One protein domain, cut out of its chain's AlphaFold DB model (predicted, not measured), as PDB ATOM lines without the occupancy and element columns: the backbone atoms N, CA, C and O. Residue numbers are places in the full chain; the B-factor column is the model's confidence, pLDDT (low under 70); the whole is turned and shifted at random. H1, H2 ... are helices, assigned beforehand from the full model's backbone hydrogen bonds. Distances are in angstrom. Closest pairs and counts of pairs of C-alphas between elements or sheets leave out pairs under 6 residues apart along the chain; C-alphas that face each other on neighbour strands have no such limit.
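AT A GLANCE: This is residues 140 to 304 of the 304 residues of a protein of Flavobacterium collinsii (UniProt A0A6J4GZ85). Three helices, H1, H2 and H6, make an up-and-down bundle, and H7 crosses H2 beside it. H3 packs along H7 and H4 packs across it, while H5 packs on the first turns of H1 at the opposite end of the domain from H4. The printed part has 165 residues, with seven named helices, H1 to H7 in chain order, and no named strand; the class is all helix. It is compact, with a radius of gyration of the C-alphas of 15.6 A, and rounded, spanning 44 by 36 by 35 A.

HOW THE PARTS SIT: H1, residues 144 to 166, touches H6, residues 262 to 277, closest at the C-alphas of Phe 161 and His 277, 6.6 A apart; they run the same way at a shallow tilt of 34 degrees, only just short of steep. With residues 145 to 149 alone H1 touches H5, residues 248 to 257, closest at the C-alphas of Leu 146 and Lys 254, 6.9 A apart. H6 touches residues 179 to 187 of H2, residues 172 to 189, opposite ways at 23 degrees, a shallow tilt; their closest C-alphas, of Ile 183 and Ile 270, are 6.9 A apart. H1 and H2 are close but not clearly touching. The hub is H7, residues 282 to 303, which touches four helices. Residues 289 to 296 of H7 touch residues 176 to 184 of H2, only just about perpendicular at 71 degrees, with the closest C-alphas, of Ile 180 and Ala 293, 4.9 A apart. H3, residues 194 to 211, touches H7 opposite ways at a shallow tilt of 31 degrees, closest at the C-alphas of Cys 201 and Tyr 290, 5.3 A apart. H4, residues 216 to 229, touches H7 with residues 222 to 226 alone at a steep tilt of 63 degrees; the closest C-alphas, of Tyr 226 and Leu 292, are 6.0 A apart. H6 touches H7 with residues 271 to 275 alone, closest at the C-alphas of Asn 275 and Gln 282, 5.4 A apart. Every O i to N i+4 pair is within hydrogen-bond range in H1, H2, H4, H5, H6 and H7; in H3, 12 of 14 are.

IN THESE COORDINATES: H1 begins at C-alpha 144, (2.617, 35.624, 36.726), and measures 31.2 A. H2 measures 25.6 A, H3 26.4 A, H4 20.3 A, H5 14.4 A and H6 22.2 A. H7 measures 31.1 A and ends at C-alpha 303, (19.185, -2.748, 37.644).

THE WHOLE: The two C-alphas farthest apart, those of Lys 217 and Glu 257, are 44.6 A apart. The printed part has no cut. The link from H4 to H5, residues 230 to 247, is long; the other links are tight. The mean pLDDT of the printed part is 92.3, and residues 244 to 249 and residue 304 are under 70.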
ATOM      1  N   ARG A 140      -3.085  29.784  41.013       93.50
ATOM      2  CA  ARG A 140      -2.910  28.325  41.043       93.50
ATOM      3  C   ARG A 140      -1.470  27.937  40.732       93.50
ATOM      4  O   ARG A 140      -0.947  27.024  41.361       93.50
ATOM      5  N   TYR A 141      -0.840  28.640  39.795       94.12
ATOM      6  CA  TYR A 141       0.523  28.357  39.346       94.12
ATOM      7  C   TYR A 141       1.601  29.162  40.079       94.12
ATOM      8  O   TYR A 141       2.775  29.021  39.758       94.12
ATOM      9  N   GLY A 142       1.239  29.940  41.103       92.12
ATOM     10  CA  GLY A 142       2.208  30.596  41.984       92.12
ATOM     11  C   GLY A 142       2.688  31.972  41.520       92.12
ATOM     12  O   GLY A 142       3.742  32.415  41.963       92.12
ATOM     13  N   GLY A 143       1.929  32.662  40.664       91.56
ATOM     14  CA  GLY A 143       2.237  34.018  40.196       91.56
ATOM     15  C   GLY A 143       2.483  34.102  38.690       91.56
ATOM     16  O   GLY A 143       2.573  33.088  38.002       91.56
ATOM     17  N   ILE A 144       2.584  35.332  38.173       91.00
ATOM     18  CA  ILE A 144       2.617  35.624  36.726       91.00
ATOM     19  C   ILE A 144       3.796  34.921  36.044       91.00
ATOM     20  O   ILE A 144       3.606  34.181  35.086       91.00
ATOM     21  N   GLN A 145       5.003  35.053  36.598       90.31
ATOM     22  CA  GLN A 145       6.215  34.461  36.015       90.31
ATOM     23  C   GLN A 145       6.165  32.927  35.936       90.31
ATOM     24  O   GLN A 145       6.723  32.326  35.016       90.31
ATOM     25  N   LEU A 146       5.533  32.282  36.921       91.69
ATOM     26  CA  LEU A 146       5.364  30.829  36.947       91.69
ATOM     27  C   LEU A 146       4.195  30.375  36.066       91.69
ATOM     28  O   LEU A 146       4.250  29.274  35.520       91.69
ATOM     29  N   MET A 147       3.172  31.211  35.886       93.94
ATOM     30  CA  MET A 147       2.097  30.975  34.923       93.94
ATOM     31  C   MET A 147       2.623  31.024  33.481       93.94
ATOM     32  O   MET A 147       2.373  30.095  32.726       93.94
ATOM     33  N   GLU A 148       3.420  32.029  33.113       92.06
ATOM     34  CA  GLU A 148       4.037  32.130  31.776       92.06
ATOM     35  C   GLU A 148       4.941  30.925  31.463       92.06
ATOM     36  O   GLU A 148       4.947  30.375  30.356       92.06
ATOM     37  N   LEU A 149       5.691  30.466  32.469       91.75
ATOM     38  CA  LEU A 149       6.468  29.236  32.367       91.75
ATOM     39  C   LEU A 149       5.558  28.011  32.193       91.75
ATOM     40  O   LEU A 149       5.864  27.137  31.383       91.75
ATOM     41  N   ALA A 150       4.437  27.948  32.917       94.50
ATOM     42  CA  ALA A 150       3.478  26.855  32.793       94.50
ATOM     43  C   ALA A 150       2.882  26.814  31.382       94.50
ATOM     44  O   ALA A 150       2.831  25.744  30.790       94.50
ATOM     45  N   GLU A 151       2.508  27.960  30.807       95.56
ATOM     46  CA  GLU A 151       2.010  28.070  29.428       95.56
ATOM     47  C   GLU A 151       3.033  27.586  28.405       95.56
ATOM     48  O   GLU A 151       2.678  26.864  27.471       95.56
ATOM     49  N   SER A 152       4.307  27.920  28.615       93.88
ATOM     50  CA  SER A 152       5.397  27.414  27.783       93.88
ATOM     51  C   SER A 152       5.456  25.887  27.867       93.88
ATOM     52  O   SER A 152       5.354  25.210  26.848       93.88
ATOM     53  N   ILE A 153       5.503  25.321  29.080       95.38
ATOM     54  CA  ILE A 153       5.515  23.865  29.294       95.38
ATOM     55  C   ILE A 153       4.266  23.196  28.699       95.38
ATOM     56  O   ILE A 153       4.366  22.127  28.102       95.38
ATOM     57  N   PHE A 154       3.090  23.811  28.828       97.31
ATOM     58  CA  PHE A 154       1.847  23.317  28.236       97.31
ATOM     59  C   PHE A 154       1.913  23.281  26.720       97.31
ATOM     60  O   PHE A 154       1.354  22.361  26.121       97.31
ATOM     61  N   SER A 155       2.597  24.252  26.118       96.12
ATOM     62  CA  SER A 155       2.808  24.291  24.680       96.12
ATOM     63  C   SER A 155       3.704  23.151  24.218       96.12
ATOM     64  O   SER A 155       3.312  22.383  23.342       96.12
ATOM     65  N   PHE A 156       4.858  22.972  24.861       95.19
ATOM     66  CA  PHE A 156       5.764  21.863  24.553       95.19
ATOM     67  C   PHE A 156       5.105  20.498  24.768       95.19
ATOM     68  O   PHE A 156       5.196  19.638  23.901       95.19
ATOM     69  N   ASP A 157       4.377  20.310  25.869       97.25
ATOM     70  CA  ASP A 157       3.676  19.053  26.154       97.25
ATOM     71  C   ASP A 157       2.531  18.768  25.170       97.25
ATOM     72  O   ASP A 157       2.295  17.616  24.807       97.25
ATOM     73  N   SER A 158       1.835  19.810  24.703       98.00
ATOM     74  CA  SER A 158       0.790  19.667  23.682       98.00
ATOM     75  C   SER A 158       1.379  19.251  22.335       98.00
ATOM     76  O   SER A 158       0.838  18.354  21.688       98.00
ATOM     77  N   MET A 159       2.501  19.860  21.935       96.56
ATOM     78  CA  MET A 159       3.221  19.485  20.714       96.56
ATOM     79  C   MET A 159       3.811  18.082  20.806       96.56
ATOM     80  O   MET A 159       3.710  17.312  19.856       96.56
ATOM     81  N   ASP A 160       4.382  17.730  21.955       96.81
ATOM     82  CA  ASP A 160       4.891  16.392  22.219       96.81
ATOM     83  C   ASP A 160       3.784  15.339  22.092       96.81
ATOM     84  O   ASP A 160       3.960  14.357  21.380       96.81
ATOM     85  N   PHE A 161       2.611  15.560  22.694       97.62
ATOM     86  CA  PHE A 161       1.497  14.623  22.558       97.62
ATOM     87  C   PHE A 161       1.032  14.475  21.103       97.62
ATOM     88  O   PHE A 161       0.798  13.361  20.631       97.62
ATOM     89  N   ILE A 162       0.936  15.579  20.357       97.31
ATOM     90  CA  ILE A 162       0.580  15.526  18.935       97.31
ATOM     91  C   ILE A 162       1.615  14.713  18.150       97.31
ATOM     92  O   ILE A 162       1.251  13.801  17.411       97.31
ATOM     93  N   ASN A 163       2.902  14.998  18.334       95.50
ATOM     94  CA  ASN A 163       3.966  14.398  17.536       95.50
ATOM     95  C   ASN A 163       4.252  12.946  17.913       95.50
ATOM     96  O   ASN A 163       4.419  12.119  17.024       95.50
ATOM     97  N   ASN A 164       4.283  12.639  19.207       95.88
ATOM     98  CA  ASN A 164       4.730  11.348  19.723       95.88
ATOM     99  C   ASN A 164       3.583  10.401  20.077       95.88
ATOM    100  O   ASN A 164       3.847   9.239  20.357       95.88
ATOM    101  N   VAL A 165       2.325  10.855  20.062       95.88
ATOM    102  CA  VAL A 165       1.161   9.982  20.283       95.88
ATOM    103  C   VAL A 165       0.215  10.001  19.091       95.88
ATOM    104  O   VAL A 165      -0.036   8.956  18.495       95.88
ATOM    105  N   ILE A 166      -0.297  11.177  18.719       95.38
ATOM    106  CA  ILE A 166      -1.348  11.283  17.695       95.38
ATOM    107  C   ILE A 166      -0.811  10.977  16.291       95.38
ATOM    108  O   ILE A 166      -1.439  10.228  15.540       95.38
ATOM    109  N   ASN A 167       0.327  11.561  15.916       94.44
ATOM    110  CA  ASN A 167       0.892  11.415  14.571       94.44
ATOM    111  C   ASN A 167       1.508  10.028  14.344       94.44
ATOM    112  O   ASN A 167       1.502   9.548  13.214       94.44
ATOM    113  N   LEU A 168       1.997   9.382  15.407       94.94
ATOM    114  CA  LEU A 168       2.510   8.008  15.357       94.94
ATOM    115  C   LEU A 168       1.412   6.943  15.474       94.94
ATOM    116  O   LEU A 168       1.720   5.764  15.332       94.94
ATOM    117  N   ASP A 169       0.165   7.350  15.733       93.75
ATOM    118  CA  ASP A 169      -0.990   6.460  15.904       93.75
ATOM    119  C   ASP A 169      -0.703   5.314  16.890       93.75
ATOM    120  O   ASP A 169      -0.877   4.131  16.595       93.75
ATOM    121  N   LEU A 170      -0.170   5.680  18.061       94.94
ATOM    122  CA  LEU A 170       0.295   4.706  19.044       94.94
ATOM    123  C   LEU A 170      -0.838   3.803  19.547       94.94
ATOM    124  O   LEU A 170      -1.922   4.265  19.905       94.94
ATOM    125  N   ASP A 171      -0.534   2.510  19.682       95.12
ATOM    126  CA  ASP A 171      -1.411   1.549  20.343       95.12
ATOM    127  C   ASP A 171      -1.504   1.799  21.862       95.12
ATOM    128  O   ASP A 171      -0.697   2.519  22.454       95.12
ATOM    129  N   GLU A 172      -2.477   1.166  22.524       94.06
ATOM    130  CA  GLU A 172      -2.761   1.388  23.947       94.06
ATOM    131  C   GLU A 172      -1.548   1.133  24.868       94.06
ATOM    132  O   GLU A 172      -1.356   1.854  25.852       94.06
ATOM    133  N   ASP A 173      -0.711   0.135  24.566       96.19
ATOM    134  CA  ASP A 173       0.490  -0.137  25.360       96.19
ATOM    135  C   ASP A 173       1.534   0.957  25.149       96.19
ATOM    136  O   ASP A 173       2.099   1.466  26.118       96.19
ATOM    137  N   SER A 174       1.758   1.356  23.899       97.38
ATOM    138  CA  SER A 174       2.680   2.438  23.543       97.38
ATOM    139  C   SER A 174       2.240   3.784  24.139       97.38
ATOM    140  O   SER A 174       3.073   4.542  24.643       97.38
ATOM    141  N   VAL A 175       0.932   4.053  24.214       96.88
ATOM    142  CA  VAL A 175       0.359   5.214  24.919       96.88
ATOM    143  C   VAL A 175       0.681   5.166  26.416       96.88
ATOM    144  O   VAL A 175       1.106   6.180  26.980       96.88
ATOM    145  N   LYS A 176       0.526   4.008  27.078       97.62
ATOM    146  CA  LYS A 176       0.881   3.839  28.505       97.62
ATOM    147  C   LYS A 176       2.377   4.036  28.735       97.62
ATOM    148  O   LYS A 176       2.758   4.721  29.683       97.62
ATOM    149  N   ILE A 177       3.217   3.448  27.880       98.19
ATOM    150  CA  ILE A 177       4.678   3.580  27.951       98.19
ATOM    151  C   ILE A 177       5.076   5.051  27.833       98.19
ATOM    152  O   ILE A 177       5.802   5.556  28.691       98.19
ATOM    153  N   THR A 178       4.533   5.753  26.840       98.06
ATOM    154  CA  THR A 178       4.784   7.182  26.627       98.06
ATOM    155  C   THR A 178       4.399   7.999  27.859       98.06
ATOM    156  O   THR A 178       5.189   8.820  28.314       98.06
ATOM    157  N   ALA A 179       3.249   7.723  28.485       98.25
ATOM    158  CA  ALA A 179       2.836   8.414  29.709       98.25
ATOM    159  C   ALA A 179       3.808   8.184  30.884       98.25
ATOM    160  O   ALA A 179       4.133   9.117  31.622       98.25
ATOM    161  N   ILE A 180       4.310   6.954  31.053       98.38
ATOM    162  CA  ILE A 180       5.295   6.615  32.095       98.38
ATOM    163  C   ILE A 180       6.600   7.380  31.870       98.38
ATOM    164  O   ILE A 180       7.128   8.003  32.798       98.38
ATOM    165  N   LEU A 181       7.124   7.338  30.643       97.62
ATOM    166  CA  LEU A 181       8.368   8.016  30.288       97.62
ATOM    167  C   LEU A 181       8.212   9.538  30.370       97.62
ATOM    168  O   LEU A 181       9.115  10.218  30.852       97.62
ATOM    169  N   LYS A 182       7.037  10.066  30.025       97.38
ATOM    170  CA  LYS A 182       6.678  11.476  30.188       97.38
ATOM    171  C   LYS A 182       6.704  11.922  31.655       97.38
ATOM    172  O   LYS A 182       7.332  12.936  31.956       97.38
ATOM    173  N   ILE A 183       6.126  11.157  32.589       97.69
ATOM    174  CA  ILE A 183       6.243  11.448  34.034       97.69
ATOM    175  C   ILE A 183       7.715  11.466  34.472       97.69
ATOM    176  O   ILE A 183       8.137  12.373  35.191       97.69
ATOM    177  N   LYS A 184       8.518  10.498  34.013       96.38
ATOM    178  CA  LYS A 184       9.959  10.463  34.302       96.38
ATOM    179  C   LYS A 184      10.691  11.691  33.742       96.38
ATOM    180  O   LYS A 184      11.535  12.246  34.443       96.38
ATOM    181  N   ASN A 185      10.355  12.147  32.535       94.75
ATOM    182  CA  ASN A 185      10.919  13.363  31.941       94.75
ATOM    183  C   ASN A 185      10.581  14.609  32.770       94.75
ATOM    184  O   ASN A 185      11.478  15.395  33.064       94.75
ATOM    185  N   TYR A 186       9.339  14.746  33.250       95.38
ATOM    186  CA  TYR A 186       8.987  15.819  34.186       95.38
ATOM    187  C   TYR A 186       9.792  15.748  35.479       95.38
ATOM    188  O   TYR A 186      10.333  16.755  35.927       95.38
ATOM    189  N   PHE A 187       9.914  14.571  36.088       94.62
ATOM    190  CA  PHE A 187      10.706  14.444  37.304       94.62
ATOM    191  C   PHE A 187      12.180  14.811  37.097       94.62
ATOM    192  O   PHE A 187      12.753  15.500  37.942       94.62
ATOM    193  N   ASN A 188      12.772  14.405  35.970       92.00
ATOM    194  CA  ASN A 188      14.120  14.818  35.589       92.00
ATOM    195  C   ASN A 188      14.207  16.341  35.430       92.00
ATOM    196  O   ASN A 188      15.115  16.960  35.977       92.00
ATOM    197  N   TYR A 189      13.236  16.950  34.744       90.44
ATOM    198  CA  TYR A 189      13.165  18.395  34.534       90.44
ATOM    199  C   TYR A 189      13.114  19.187  35.851       90.44
ATOM    200  O   TYR A 189      13.776  20.213  35.992       90.44
ATOM    201  N   PHE A 190      12.394  18.682  36.858       90.06
ATOM    202  CA  PHE A 190      12.348  19.276  38.203       90.06
ATOM    203  C   PHE A 190      13.522  18.869  39.115       90.06
ATOM    204  O   PHE A 190      13.567  19.271  40.286       90.06
ATOM    205  N   GLY A 191      14.484  18.105  38.589       89.62
ATOM    206  CA  GLY A 191      15.715  17.725  39.274       89.62
ATOM    207  C   GLY A 191      15.502  16.752  40.430       89.62
ATOM    208  O   GLY A 191      16.141  16.908  41.469       89.62
ATOM    209  N   LEU A 192      14.570  15.804  40.294       92.62
ATOM    210  CA  LEU A 192      14.355  14.758  41.295       92.62
ATOM    211  C   LEU A 192      15.364  13.614  41.122       92.62
ATOM    212  O   LEU A 192      15.639  13.176  40.004       92.62
ATOM    213  N   SER A 193      15.863  13.078  42.234       94.69
ATOM    214  CA  SER A 193      16.581  11.801  42.262       94.69
ATOM    215  C   SER A 193      15.635  10.619  42.023       94.69
ATOM    216  O   SER A 193      14.421  10.737  42.184       94.69
ATOM    217  N   LEU A 194      16.175   9.443  41.689       96.94
ATOM    218  CA  LEU A 194      15.362   8.237  41.488       96.94
ATOM    219  C   LEU A 194      14.525   7.888  42.732       96.94
ATOM    220  O   LEU A 194      13.362   7.500  42.613       96.94
ATOM    221  N   GLU A 195      15.095   8.054  43.922       96.81
ATOM    222  CA  GLU A 195      14.398   7.887  45.195       96.81
ATOM    223  C   GLU A 195      13.254   8.897  45.342       96.81
ATOM    224  O   GLU A 195      12.121   8.499  45.622       96.81
ATOM    225  N   GLU A 196      13.508  10.183  45.072       96.50
ATOM    226  CA  GLU A 196      12.478  11.225  45.128       96.50
ATOM    227  C   GLU A 196      11.354  10.967  44.114       96.50
ATOM    228  O   GLU A 196      10.187  11.227  44.414       96.50
ATOM    229  N   MET A 197      11.666  10.435  42.928       98.00
ATOM    230  CA  MET A 197      10.667  10.054  41.922       98.00
ATOM    231  C   MET A 197       9.717   8.980  42.451       98.00
ATOM    232  O   MET A 197       8.497   9.129  42.363       98.00
ATOM    233  N   ILE A 198      10.273   7.913  43.033       98.25
ATOM    234  CA  ILE A 198       9.492   6.806  43.601       98.25
ATOM    235  C   ILE A 198       8.595   7.327  44.729       98.25
ATOM    236  O   ILE A 198       7.390   7.062  44.720       98.25
ATOM    237  N   GLU A 199       9.143   8.123  45.650       97.50
ATOM    238  CA  GLU A 199       8.370   8.718  46.746       97.50
ATOM    239  C   GLU A 199       7.245   9.635  46.249       97.50
ATOM    240  O   GLU A 199       6.149   9.645  46.816       97.50
ATOM    241  N   ASN A 200       7.484  10.420  45.192       97.38
ATOM    242  CA  ASN A 200       6.452  11.279  44.610       97.38
ATOM    243  C   ASN A 200       5.319  10.455  43.991       97.38
ATOM    244  O   ASN A 200       4.151  10.754  44.251       97.38
ATOM    245  N   CYS A 201       5.632   9.381  43.255       98.25
ATOM    246  CA  CYS A 201       4.609   8.453  42.775       98.25
ATOM    247  C   CYS A 201       3.816   7.840  43.939       98.25
ATOM    248  O   CYS A 201       2.593   7.754  43.868       98.25
ATOM    249  N   GLU A 202       4.470   7.433  45.028       97.19
ATOM    250  CA  GLU A 202       3.786   6.877  46.203       97.19
ATOM    251  C   GLU A 202       2.843   7.878  46.871       97.19
ATOM    252  O   GLU A 202       1.712   7.523  47.217       97.19
ATOM    253  N   ARG A 203       3.274   9.137  47.009       95.31
ATOM    254  CA  ARG A 203       2.425  10.222  47.513       95.31
ATOM    255  C   ARG A 203       1.207  10.433  46.614       95.31
ATOM    256  O   ARG A 203       0.091  10.468  47.133       95.31
ATOM    257  N   ALA A 204       1.396  10.502  45.295       95.88
ATOM    258  CA  ALA A 204       0.303  10.650  44.333       95.88
ATOM    259  C   ALA A 204      -0.685   9.472  44.407       95.88
ATOM    260  O   ALA A 204      -1.885   9.674  44.594       95.88
ATOM    261  N   ILE A 205      -0.184   8.231  44.383       97.06
ATOM    262  CA  ILE A 205      -1.003   7.015  44.508       97.06
ATOM    263  C   ILE A 205      -1.792   7.026  45.817       97.06
ATOM    264  O   ILE A 205      -2.966   6.665  45.818       97.06
ATOM    265  N   LYS A 206      -1.189   7.444  46.936       95.19
ATOM    266  CA  LYS A 206      -1.872   7.524  48.235       95.19
ATOM    267  C   LYS A 206      -3.017   8.539  48.229       95.19
ATOM    268  O   LYS A 206      -4.051   8.263  48.837       95.19
ATOM    269  N   LEU A 207      -2.852   9.682  47.561       92.06
ATOM    270  CA  LEU A 207      -3.915  10.682  47.413       92.06
ATOM    271  C   LEU A 207      -5.072  10.124  46.577       92.06
ATOM    272  O   LEU A 207      -6.205  10.099  47.054       92.06
ATOM    273  N   PHE A 208      -4.774   9.570  45.402       92.94
ATOM    274  CA  PHE A 208      -5.778   8.955  44.531       92.94
ATOM    275  C   PHE A 208      -6.429   7.704  45.123       92.94
ATOM    276  O   PHE A 208      -7.586   7.415  44.836       92.94
ATOM    277  N   SER A 209      -5.730   6.968  45.992       89.62
ATOM    278  CA  SER A 209      -6.287   5.781  46.653       89.62
ATOM    279  C   SER A 209      -7.509   6.107  47.505       89.62
ATOM    280  O   SER A 209      -8.358   5.237  47.676       89.62
ATOM    281  N   LYS A 210      -7.591   7.334  48.039       87.50
ATOM    282  CA  LYS A 210      -8.767   7.810  48.778       87.50
ATOM    283  C   LYS A 210      -9.947   8.105  47.859       87.50
ATOM    284  O   LYS A 210     -11.081   7.956  48.282       87.50
ATOM    285  N   GLU A 211      -9.667   8.549  46.641       90.44
ATOM    286  CA  GLU A 211     -10.679   8.952  45.669       90.44
ATOM    287  C   GLU A 211     -11.268   7.763  44.908       90.44
ATOM    288  O   GLU A 211     -12.478   7.673  44.757       90.44
ATOM    289  N   PHE A 212     -10.420   6.840  44.452       92.06
ATOM    290  CA  PHE A 212     -10.815   5.724  43.584       92.06
ATOM    291  C   PHE A 212     -10.855   4.371  44.296       92.06
ATOM    292  O   PHE A 212     -10.921   3.340  43.631       92.06
ATOM    293  N   GLU A 213     -10.741   4.363  45.628       91.75
ATOM    294  CA  GLU A 213     -10.717   3.151  46.456       91.75
ATOM    295  C   GLU A 213      -9.765   2.083  45.894       91.75
ATOM    296  O   GLU A 213     -10.185   1.046  45.380       91.75
ATOM    297  N   LEU A 214      -8.450   2.326  45.958       92.00
ATOM    298  CA  LEU A 214      -7.457   1.449  45.319       92.00
ATOM    299  C   LEU A 214      -7.403   0.041  45.954       92.00
ATOM    300  O   LEU A 214      -6.558  -0.262  46.804       92.00
ATOM    301  N   THR A 215      -8.289  -0.840  45.490       93.81
ATOM    302  CA  THR A 215      -8.457  -2.215  45.966       93.81
ATOM    303  C   THR A 215      -7.322  -3.136  45.519       93.81
ATOM    304  O   THR A 215      -6.585  -2.867  44.566       93.81
ATOM    305  N   ALA A 216      -7.219  -4.305  46.158       94.62
ATOM    306  CA  ALA A 216      -6.306  -5.364  45.725       94.62
ATOM    307  C   ALA A 216      -6.566  -5.818  44.272       94.62
ATOM    308  O   ALA A 216      -5.619  -6.133  43.550       94.62
ATOM    309  N   LYS A 217      -7.829  -5.802  43.816       96.25
ATOM    310  CA  LYS A 217      -8.207  -6.141  42.435       96.25
ATOM    311  C   LYS A 217      -7.620  -5.141  41.435       96.25
ATOM    312  O   LYS A 217      -7.021  -5.567  40.450       96.25
ATOM    313  N   LEU A 218      -7.734  -3.840  41.713       95.56
ATOM    314  CA  LEU A 218      -7.156  -2.792  40.865       95.56
ATOM    315  C   LEU A 218      -5.631  -2.885  40.815       95.56
ATOM    316  O   LEU A 218      -5.059  -2.906  39.730       95.56
ATOM    317  N   ARG A 219      -4.969  -3.061  41.967       96.31
ATOM    318  CA  ARG A 219      -3.509  -3.267  42.013       96.31
ATOM    319  C   ARG A 219      -3.069  -4.477  41.191       96.31
ATOM    320  O   ARG A 219      -2.075  -4.402  40.476       96.31
ATOM    321  N   LYS A 220      -3.818  -5.587  41.253       97.19
ATOM    322  CA  LYS A 220      -3.556  -6.777  40.430       97.19
ATOM    323  C   LYS A 220      -3.702  -6.474  38.936       97.19
ATOM    324  O   LYS A 220      -2.879  -6.947  38.159       97.19
ATOM    325  N   SER A 221      -4.700  -5.677  38.552       97.06
ATOM    326  CA  SER A 221      -4.871  -5.213  37.170       97.06
ATOM    327  C   SER A 221      -3.688  -4.363  36.715       97.06
ATOM    328  O   SER A 221      -3.082  -4.684  35.704       97.06
ATOM    329  N   PHE A 222      -3.289  -3.354  37.496       97.75
ATOM    330  CA  PHE A 222      -2.163  -2.483  37.142       97.75
ATOM    331  C   PHE A 222      -0.832  -3.240  37.081       97.75
ATOM    332  O   PHE A 222      -0.003  -2.968  36.221       97.75
ATOM    333  N   ASN A 223      -0.626  -4.230  37.956       97.19
ATOM    334  CA  ASN A 223       0.541  -5.108  37.868       97.19
ATOM    335  C   ASN A 223       0.541  -5.916  36.567       97.19
ATOM    336  O   ASN A 223       1.597  -6.083  35.968       97.19
ATOM    337  N   LYS A 224      -0.623  -6.410  36.126       97.31
ATOM    338  CA  LYS A 224      -0.750  -7.094  34.837       97.31
ATOM    339  C   LYS A 224      -0.425  -6.141  33.682       97.31
ATOM    340  O   LYS A 224       0.446  -6.472  32.893       97.31
ATOM    341  N   ASP A 225      -1.031  -4.950  33.664       96.88
ATOM    342  CA  ASP A 225      -0.737  -3.914  32.664       96.88
ATOM    343  C   ASP A 225       0.774  -3.631  32.576       96.88
ATOM    344  O   ASP A 225       1.328  -3.534  31.487       96.88
ATOM    345  N   TYR A 226       1.466  -3.538  33.720       97.44
ATOM    346  CA  TYR A 226       2.915  -3.338  33.732       97.44
ATOM    347  C   TYR A 226       3.682  -4.534  33.152       97.44
ATOM    348  O   TYR A 226       4.630  -4.345  32.395       97.44
ATOM    349  N   LEU A 227       3.296  -5.766  33.501       96.25
ATOM    350  CA  LEU A 227       3.948  -6.974  32.985       96.25
ATOM    351  C   LEU A 227       3.865  -7.067  31.458       96.25
ATOM    352  O   LEU A 227       4.836  -7.507  30.842       96.25
ATOM    353  N   ASP A 228       2.754  -6.617  30.876       96.12
ATOM    354  CA  ASP A 228       2.520  -6.633  29.430       96.12
ATOM    355  C   ASP A 228       3.457  -5.651  28.685       96.12
ATOM    356  O   ASP A 228       3.903  -5.933  27.570       96.12
ATOM    357  N   ILE A 229       3.856  -4.545  29.331       97.00
ATOM    358  CA  ILE A 229       4.704  -3.499  28.727       97.00
ATOM    359  C   ILE A 229       6.170  -3.499  29.190       97.00
ATOM    360  O   ILE A 229       7.004  -2.842  28.564       97.00
ATOM    361  N   ARG A 230       6.529  -4.231  30.255       94.88
ATOM    362  CA  ARG A 230       7.839  -4.117  30.943       94.88
ATOM    363  C   ARG A 230       9.070  -4.319  30.054       94.88
ATOM    364  O   ARG A 230      10.121  -3.765  30.346       94.88
ATOM    365  N   ASN A 231       8.955  -5.149  29.018       92.19
ATOM    366  CA  ASN A 231      10.058  -5.429  28.095       92.19
ATOM    367  C   ASN A 231      10.091  -4.410  26.948       92.19
ATOM    368  O   ASN A 231      11.147  -4.155  26.386       92.19
ATOM    369  N   LYS A 232       8.932  -3.837  26.603       95.50
ATOM    370  CA  LYS A 232       8.801  -2.833  25.544       95.50
ATOM    371  C   LYS A 232       9.365  -1.489  26.007       95.50
ATOM    372  O   LYS A 232      10.088  -0.850  25.259       95.50
ATOM    373  N   ILE A 233       9.088  -1.093  27.256       95.38
ATOM    374  CA  ILE A 233       9.483   0.219  27.798       95.38
ATOM    375  C   ILE A 233      10.999   0.463  27.796       95.38
ATOM    376  O   ILE A 233      11.420   1.594  27.590       95.38
ATOM    377  N   ASP A 234      11.823  -0.571  27.984       88.81
ATOM    378  CA  ASP A 234      13.289  -0.430  27.982       88.81
ATOM    379  C   ASP A 234      13.863  -0.130  26.579       88.81
ATOM    380  O   ASP A 234      14.986   0.360  26.471       88.81
ATOM    381  N   HIS A 235      13.105  -0.420  25.517       90.88
ATOM    382  CA  HIS A 235      13.500  -0.230  24.116       90.88
ATOM    383  C   HIS A 235      12.621   0.792  23.385       90.88
ATOM    384  O   HIS A 235      12.730   0.937  22.171       90.88
ATOM    385  N   PHE A 236      11.723   1.467  24.104       94.75
ATOM    386  CA  PHE A 236      10.807   2.424  23.508       94.75
ATOM    387  C   PHE A 236      11.527   3.752  23.263       94.75
ATOM    388  O   PHE A 236      12.017   4.387  24.200       94.75
ATOM    389  N   GLU A 237      11.595   4.165  22.001       91.81
ATOM    390  CA  GLU A 237      12.226   5.420  21.606       91.81
ATOM    391  C   GLU A 237      11.283   6.590  21.894       91.81
ATOM    392  O   GLU A 237      10.334   6.853  21.162       91.81
ATOM    393  N   TYR A 238      11.543   7.291  22.995       93.00
ATOM    394  CA  TYR A 238      10.814   8.496  23.369       93.00
ATOM    395  C   TYR A 238      11.776   9.506  23.992       93.00
ATOM    396  O   TYR A 238      12.318   9.292  25.082       93.00
ATOM    397  N   GLY A 239      12.027  10.588  23.255       85.25
ATOM    398  CA  GLY A 239      12.948  11.649  23.650       85.25
ATOM    399  C   GLY A 239      12.413  12.503  24.798       85.25
ATOM    400  O   GLY A 239      11.217  12.517  25.100       85.25
ATOM    401  N   ASN A 240      13.301  13.245  25.454       85.62
ATOM    402  CA  ASN A 240      12.875  14.225  26.441       85.62
ATOM    403  C   ASN A 240      12.481  15.541  25.760       85.62
ATOM    404  O   ASN A 240      13.318  16.381  25.456       85.62
ATOM    405  N   PHE A 241      11.175  15.736  25.577       85.69
ATOM    406  CA  PHE A 241      10.589  16.947  24.989       85.69
ATOM    407  C   PHE A 241      10.810  18.236  25.804       85.69
ATOM    408  O   PHE A 241      10.443  19.318  25.350       85.69
ATOM    409  N   LEU A 242      11.383  18.133  27.010       86.31
ATOM    410  CA  LEU A 242      11.735  19.267  27.865       86.31
ATOM    411  C   LEU A 242      13.236  19.603  27.828       86.31
ATOM    412  O   LEU A 242      13.638  20.533  28.522       86.31
ATOM    413  N   ASP A 243      14.064  18.876  27.064       74.62
ATOM    414  CA  ASP A 243      15.520  19.114  27.010       74.62
ATOM    415  C   ASP A 243      15.867  20.511  26.463       74.62
ATOM    416  O   ASP A 243      16.789  21.158  26.960       74.62
ATOM    417  N   ASP A 244      15.084  21.008  25.500       63.94
ATOM    418  CA  ASP A 244      15.292  22.315  24.861       63.94
ATOM    419  C   ASP A 244      14.650  23.486  25.626       63.94
ATOM    420  O   ASP A 244      14.870  24.652  25.277       63.94
ATOM    421  N   LEU A 245      13.885  23.217  26.696       64.75
ATOM    422  CA  LEU A 245      13.478  24.266  27.630       64.75
ATOM    423  C   LEU A 245      14.717  24.692  28.416       64.75
ATOM    424  O   LEU A 245      15.030  24.156  29.481       64.75
ATOM    425  N   MET A 246      15.425  25.675  27.855       53.25
ATOM    426  CA  MET A 246      16.530  26.373  28.494       53.25
ATOM    427  C   MET A 246      16.140  26.691  29.940       53.25
ATOM    428  O   MET A 246      15.321  27.570  30.200       53.25
ATOM    429  N   LEU A 247      16.796  25.961  30.850       55.00
ATOM    430  CA  LEU A 247      16.917  26.198  32.285       55.00
ATOM    431  C   LEU A 247      15.814  25.568  33.162       55.00
ATOM    432  O   LEU A 247      15.097  26.261  33.880       55.00
ATOM    433  N   GLY A 248      15.821  24.237  33.320       58.53
ATOM    434  CA  GLY A 248      15.307  23.611  34.560       58.53
ATOM    435  C   GLY A 248      15.856  24.298  35.836       58.53
ATOM    436  O   GLY A 248      15.165  24.410  36.851       58.53
ATOM    437  N   ALA A 249      17.061  24.884  35.751       61.78
ATOM    438  CA  ALA A 249      17.636  25.781  36.757       61.78
ATOM    439  C   ALA A 249      16.835  27.086  36.974       61.78
ATOM    440  O   ALA A 249      16.650  27.500  38.121       61.78
ATOM    441  N   ASP A 250      16.308  27.708  35.916       72.88
ATOM    442  CA  ASP A 250      15.468  28.909  36.009       72.88
ATOM    443  C   ASP A 250      14.112  28.588  36.615       72.88
ATOM    444  O   ASP A 250      13.560  29.414  37.335       72.88
ATOM    445  N   VAL A 251      13.582  27.384  36.385       78.19
ATOM    446  CA  VAL A 251      12.348  26.944  37.043       78.19
ATOM    447  C   VAL A 251      12.543  26.876  38.549       78.19
ATOM    448  O   VAL A 251      11.755  27.453  39.294       78.19
ATOM    449  N   VAL A 252      13.617  26.231  39.014       78.56
ATOM    450  CA  VAL A 252      13.926  26.149  40.450       78.56
ATOM    451  C   VAL A 252      14.181  27.537  41.037       78.56
ATOM    452  O   VAL A 252      13.682  27.844  42.121       78.56
ATOM    453  N   LYS A 253      14.898  28.404  40.315       82.94
ATOM    454  CA  LYS A 253      15.125  29.795  40.719       82.94
ATOM    455  C   LYS A 253      13.808  30.565  40.862       82.94
ATOM    456  O   LYS A 253      13.541  31.083  41.945       82.94
ATOM    457  N   LYS A 254      12.956  30.567  39.833       84.94
ATOM    458  CA  LYS A 254      11.644  31.238  39.846       84.94
ATOM    459  C   LYS A 254      10.735  30.691  40.946       84.94
ATOM    460  O   LYS A 254      10.060  31.467  41.618       84.94
ATOM    461  N   LEU A 255      10.730  29.375  41.174       87.06
ATOM    462  CA  LEU A 255       9.971  28.748  42.262       87.06
ATOM    463  C   LEU A 255      10.428  29.251  43.637       87.06
ATOM    464  O   LEU A 255       9.590  29.599  44.470       87.06
ATOM    465  N   ASN A 256      11.743  29.338  43.858       85.38
ATOM    466  CA  ASN A 256      12.314  29.854  45.101       85.38
ATOM    467  C   ASN A 256      12.004  31.345  45.300       85.38
ATOM    468  O   ASN A 256      11.590  31.741  46.389       85.38
ATOM    469  N   GLU A 257      12.151  32.162  44.252       88.31
ATOM    470  CA  GLU A 257      11.848  33.601  44.272       88.31
ATOM    471  C   GLU A 257      10.371  33.870  44.598       88.31
ATOM    472  O   GLU A 257      10.064  34.735  45.419       88.31
ATOM    473  N   ASN A 258       9.460  33.071  44.038       87.31
ATOM    474  CA  ASN A 258       8.020  33.177  44.280       87.31
ATOM    475  C   ASN A 258       7.553  32.394  45.526       87.31
ATOM    476  O   ASN A 258       6.358  32.360  45.819       87.31
ATOM    477  N   LYS A 259       8.474  31.766  46.280       88.44
ATOM    478  CA  LYS A 259       8.190  30.933  47.470       88.44
ATOM    479  C   LYS A 259       7.117  29.865  47.218       88.44
ATOM    480  O   LYS A 259       6.333  29.534  48.109       88.44
ATOM    481  N   PHE A 260       7.078  29.324  46.004       90.38
ATOM    482  CA  PHE A 260       6.086  28.344  45.590       90.38
ATOM    483  C   PHE A 260       6.679  26.932  45.624       90.38
ATOM    484  O   PHE A 260       7.812  26.695  45.206       90.38
ATOM    485  N   SER A 261       5.922  25.971  46.156       93.06
ATOM    486  CA  SER A 261       6.417  24.602  46.339       93.06
ATOM    487  C   SER A 261       6.714  23.940  44.992       93.06
ATOM    488  O   SER A 261       5.802  23.723  44.191       93.06
ATOM    489  N   ARG A 262       7.976  23.531  44.789       91.44
ATOM    490  CA  ARG A 262       8.424  22.746  43.625       91.44
ATOM    491  C   ARG A 262       7.540  21.528  43.377       91.44
ATOM    492  O   ARG A 262       7.117  21.300  42.251       91.44
ATOM    493  N   TYR A 263       7.230  20.771  44.431       91.56
ATOM    494  CA  TYR A 263       6.414  19.562  44.320       91.56
ATOM    495  C   TYR A 263       4.963  19.865  43.939       91.56
ATOM    496  O   TYR A 263       4.374  19.101  43.178       91.56
ATOM    497  N   ASN A 264       4.403  20.978  44.423       93.56
ATOM    498  CA  ASN A 264       3.041  21.380  44.064       93.56
ATOM    499  C   ASN A 264       2.976  21.882  42.621       93.56
ATOM    500  O   ASN A 264       2.064  21.524  41.889       93.56
ATOM    501  N   TYR A 265       3.945  22.690  42.190       95.25
ATOM    502  CA  TYR A 265       3.998  23.156  40.807       95.25
ATOM    503  C   TYR A 265       4.166  21.985  39.837       95.25
ATOM    504  O   TYR A 265       3.395  21.842  38.894       95.25
ATOM    505  N   MET A 266       5.111  21.085  40.121       95.00
ATOM    506  CA  MET A 266       5.321  19.865  39.347       95.00
ATOM    507  C   MET A 266       4.049  19.017  39.251       95.00
ATOM    508  O   MET A 266       3.701  18.581  38.157       95.00
ATOM    509  N   SER A 267       3.342  18.784  40.363       95.81
ATOM    510  CA  SER A 267       2.119  17.975  40.334       95.81
ATOM    511  C   SER A 267       1.003  18.636  39.524       95.81
ATOM    512  O   SER A 267       0.304  17.938  38.797       95.81
ATOM    513  N   LEU A 268       0.876  19.967  39.571       97.06
ATOM    514  CA  LEU A 268      -0.050  20.717  38.717       97.06
ATOM    515  C   LEU A 268       0.291  20.565  37.228       97.06
ATOM    516  O   LEU A 268      -0.603  20.322  36.420       97.06
ATOM    517  N   ILE A 269       1.572  20.663  36.865       97.25
ATOM    518  CA  ILE A 269       2.029  20.488  35.481       97.25
ATOM    519  C   ILE A 269       1.763  19.060  34.986       97.25
ATOM    520  O   ILE A 269       1.174  18.887  33.918       97.25
ATOM    521  N   ILE A 270       2.142  18.040  35.768       98.00
ATOM    522  CA  ILE A 270       1.923  16.630  35.404       98.00
ATOM    523  C   ILE A 270       0.425  16.334  35.289       98.00
ATOM    524  O   ILE A 270       0.020  15.664  34.344       98.00
ATOM    525  N   HIS A 271      -0.404  16.874  36.183       97.69
ATOM    526  CA  HIS A 271      -1.856  16.716  36.107       97.69
ATOM    527  C   HIS A 271      -2.418  17.232  34.775       97.69
ATOM    528  O   HIS A 271      -3.174  16.533  34.098       97.69
ATOM    529  N   MET A 272      -2.005  18.431  34.350       97.75
ATOM    530  CA  MET A 272      -2.434  18.978  33.060       97.75
ATOM    531  C   MET A 272      -1.900  18.170  31.873       97.75
ATOM    532  O   MET A 272      -2.591  18.048  30.865       97.75
ATOM    533  N   SER A 273      -0.710  17.581  31.996       98.12
ATOM    534  CA  SER A 273      -0.173  16.674  30.983       98.12
ATOM    535  C   SER A 273      -0.970  15.371  30.883       98.12
ATOM    536  O   SER A 273      -1.370  14.975  29.792       98.12
ATOM    537  N   MET A 274      -1.314  14.741  32.010       98.06
ATOM    538  CA  MET A 274      -2.149  13.532  32.017       98.06
ATOM    539  C   MET A 274      -3.574  13.815  31.524       98.06
ATOM    540  O   MET A 274      -4.172  12.968  30.863       98.06
ATOM    541  N   ASN A 275      -4.095  15.026  31.757       96.50
ATOM    542  CA  ASN A 275      -5.346  15.473  31.146       96.50
ATOM    543  C   ASN A 275      -5.275  15.535  29.610       96.50
ATOM    544  O   ASN A 275      -6.266  15.219  28.955       96.50
ATOM    545  N   ARG A 276      -4.141  15.936  29.023       96.19
ATOM    546  CA  ARG A 276      -3.947  15.927  27.561       96.19
ATOM    547  C   ARG A 276      -3.737  14.520  27.030       96.19
ATOM    548  O   ARG A 276      -4.313  14.175  26.005       96.19
ATOM    549  N   HIS A 277      -2.940  13.733  27.752       96.81
ATOM    550  CA  HIS A 277      -2.500  12.404  27.337       96.81
ATOM    551  C   HIS A 277      -3.648  11.401  27.224       96.81
ATOM    552  O   HIS A 277      -3.623  10.522  26.368       96.81
ATOM    553  N   PHE A 278      -4.666  11.537  28.075       94.50
ATOM    554  CA  PHE A 278      -5.848  10.682  28.061       94.50
ATOM    555  C   PHE A 278      -7.095  11.502  27.723       94.50
ATOM    556  O   PHE A 278      -7.360  12.543  28.318       94.50
ATOM    557  N   SER A 279      -7.896  11.031  26.771       88.81
ATOM    558  CA  SER A 279      -9.159  11.680  26.387       88.81
ATOM    559  C   SER A 279     -10.335  11.271  27.281       88.81
ATOM    560  O   SER A 279     -11.326  11.999  27.363       88.81
ATOM    561  N   GLU A 280     -10.212  10.148  27.991       89.00
ATOM    562  CA  GLU A 280     -11.242   9.588  28.868       89.00
ATOM    563  C   GLU A 280     -10.673   9.221  30.234       89.00
ATOM    564  O   GLU A 280      -9.488   8.898  30.358       89.00
ATOM    565  N   GLU A 281     -11.534   9.263  31.257       91.62
ATOM    566  CA  GLU A 281     -11.206   8.863  32.629       91.62
ATOM    567  C   GLU A 281      -9.851   9.431  33.090       91.62
ATOM    568  O   GLU A 281      -9.054   8.735  33.721       91.62
ATOM    569  N   GLN A 282      -9.555  10.695  32.743       93.56
ATOM    570  CA  GLN A 282      -8.196  11.256  32.813       93.56
ATOM    571  C   GLN A 282      -7.583  11.101  34.195       93.56
ATOM    572  O   GLN A 282      -6.414  10.764  34.340       93.56
ATOM    573  N   ARG A 283      -8.407  11.307  35.221       94.19
ATOM    574  CA  ARG A 283      -7.997  11.257  36.617       94.19
ATOM    575  C   ARG A 283      -7.740   9.829  37.110       94.19
ATOM    576  O   ARG A 283      -6.813   9.602  37.885       94.19
ATOM    577  N   PHE A 284      -8.509   8.852  36.628       96.06
ATOM    578  CA  PHE A 284      -8.253   7.438  36.912       96.06
ATOM    579  C   PHE A 284      -7.015   6.938  36.156       96.06
ATOM    580  O   PHE A 284      -6.181   6.224  36.720       96.06
ATOM    581  N   ASN A 285      -6.855   7.352  34.898       96.75
ATOM    582  CA  ASN A 285      -5.665   7.050  34.114       96.75
ATOM    583  C   ASN A 285      -4.414   7.697  34.720       96.75
ATOM    584  O   ASN A 285      -3.398   7.022  34.830       96.75
ATOM    585  N   GLU A 286      -4.488   8.925  35.236       97.81
ATOM    586  CA  GLU A 286      -3.396   9.560  35.985       97.81
ATOM    587  C   GLU A 286      -2.951   8.703  37.185       97.81
ATOM    588  O   GLU A 286      -1.761   8.407  37.325       97.81
ATOM    589  N   LEU A 287      -3.890   8.207  38.006       97.81
ATOM    590  CA  LEU A 287      -3.585   7.243  39.074       97.81
ATOM    591  C   LEU A 287      -2.867   5.999  38.528       97.81
ATOM    592  O   LEU A 287      -1.854   5.566  39.093       97.81
ATOM    593  N   LYS A 288      -3.399   5.408  37.451       98.00
ATOM    594  CA  LYS A 288      -2.832   4.212  36.820       98.00
ATOM    595  C   LYS A 288      -1.399   4.477  36.357       98.00
ATOM    596  O   LYS A 288      -0.512   3.695  36.693       98.00
ATOM    597  N   VAL A 289      -1.134   5.584  35.664       98.19
ATOM    598  CA  VAL A 289       0.212   5.912  35.175       98.19
ATOM    599  C   VAL A 289       1.179   6.162  36.324       98.19
ATOM    600  O   VAL A 289       2.277   5.613  36.283       98.19
ATOM    601  N   TYR A 290       0.797   6.868  37.396       98.50
ATOM    602  CA  TYR A 290       1.667   6.983  38.577       98.50
ATOM    603  C   TYR A 290       2.029   5.613  39.166       98.50
ATOM    604  O   TYR A 290       3.174   5.396  39.567       98.50
ATOM    605  N   TYR A 291       1.084   4.669  39.199       98.50
ATOM    606  CA  TYR A 291       1.343   3.302  39.653       98.50
ATOM    607  C   TYR A 291       2.330   2.558  38.742       98.50
ATOM    608  O   TYR A 291       3.279   1.930  39.230       98.50
ATOM    609  N   LEU A 292       2.134   2.636  37.424       98.50
ATOM    610  CA  LEU A 292       3.018   2.003  36.445       98.50
ATOM    611  C   LEU A 292       4.417   2.636  36.473       98.50
ATOM    612  O   LEU A 292       5.413   1.916  36.535       98.50
ATOM    613  N   ALA A 293       4.496   3.966  36.539       98.38
ATOM    614  CA  ALA A 293       5.744   4.712  36.637       98.38
ATOM    615  C   ALA A 293       6.517   4.352  37.906       98.38
ATOM    616  O   ALA A 293       7.702   4.043  37.827       98.38
ATOM    617  N   LYS A 294       5.852   4.262  39.066       98.25
ATOM    618  CA  LYS A 294       6.482   3.770  40.301       98.25
ATOM    619  C   LYS A 294       7.108   2.386  40.112       98.25
ATOM    620  O   LYS A 294       8.197   2.116  40.617       98.25
ATOM    621  N   THR A 295       6.395   1.486  39.438       97.56
ATOM    622  CA  THR A 295       6.849   0.106  39.211       97.56
ATOM    623  C   THR A 295       8.077   0.082  38.299       97.56
ATOM    624  O   THR A 295       9.067  -0.569  38.629       97.56
ATOM    625  N   TYR A 296       8.060   0.882  37.230       97.62
ATOM    626  CA  TYR A 296       9.200   1.074  36.334       97.62
ATOM    627  C   TYR A 296      10.425   1.666  37.041       97.62
ATOM    628  O   TYR A 296      11.526   1.131  36.946       97.62
ATOM    629  N   LEU A 297      10.241   2.734  37.816       97.38
ATOM    630  CA  LEU A 297      11.328   3.389  38.546       97.38
ATOM    631  C   LEU A 297      11.966   2.453  39.586       97.38
ATOM    632  O   LEU A 297      13.188   2.427  39.722       97.38
ATOM    633  N   ASN A 298      11.166   1.626  40.268       96.38
ATOM    634  CA  ASN A 298      11.695   0.582  41.148       96.38
ATOM    635  C   ASN A 298      12.530  -0.447  40.373       96.38
ATOM    636  O   ASN A 298      13.609  -0.808  40.831       96.38
ATOM    637  N   GLN A 299      12.085  -0.884  39.191       93.56
ATOM    638  CA  GLN A 299      12.881  -1.772  38.336       93.56
ATOM    639  C   GLN A 299      14.236  -1.145  37.972       93.56
ATOM    640  O   GLN A 299      15.253  -1.832  38.040       93.56
ATOM    641  N   LEU A 300      14.276   0.149  37.639       93.50
ATOM    642  CA  LEU A 300      15.533   0.855  37.363       93.50
ATOM    643  C   LEU A 300      16.459   0.911  38.585       93.50
ATOM    644  O   LEU A 300      17.673   0.797  38.427       93.50
ATOM    645  N   LYS A 301      15.903   1.043  39.796       90.94
ATOM    646  CA  LYS A 301      16.675   1.073  41.046       90.94
ATOM    647  C   LYS A 301      17.451  -0.224  41.294       90.94
ATOM    648  O   LYS A 301      18.569  -0.158  41.784       90.94
ATOM    649  N   PHE A 302      16.877  -1.378  40.940       83.44
ATOM    650  CA  PHE A 302      17.495  -2.700  41.133       83.44
ATOM    651  C   PHE A 302      18.315  -3.201  39.931       83.44
ATOM    652  O   PHE A 302      18.908  -4.273  40.011       83.44
ATOM    653  N   LYS A 303      18.324  -2.467  38.809       78.12
ATOM    654  CA  LYS A 303      19.185  -2.748  37.644       78.12
ATOM    655  C   LYS A 303      20.577  -2.099  37.750       78.12
ATOM    656  O   LYS A 303      21.436  -2.431  36.938       78.12
ATOM    657  N   LYS A 304      20.773  -1.167  38.690       52.06
ATOM    658  CA  LYS A 304      22.087  -0.614  39.061       52.06
ATOM    659  C   LYS A 304      22.784  -1.530  40.056       52.06
ATOM    660  O   LYS A 304      24.022  -1.629  39.949       52.06
TER     661      LYS A 304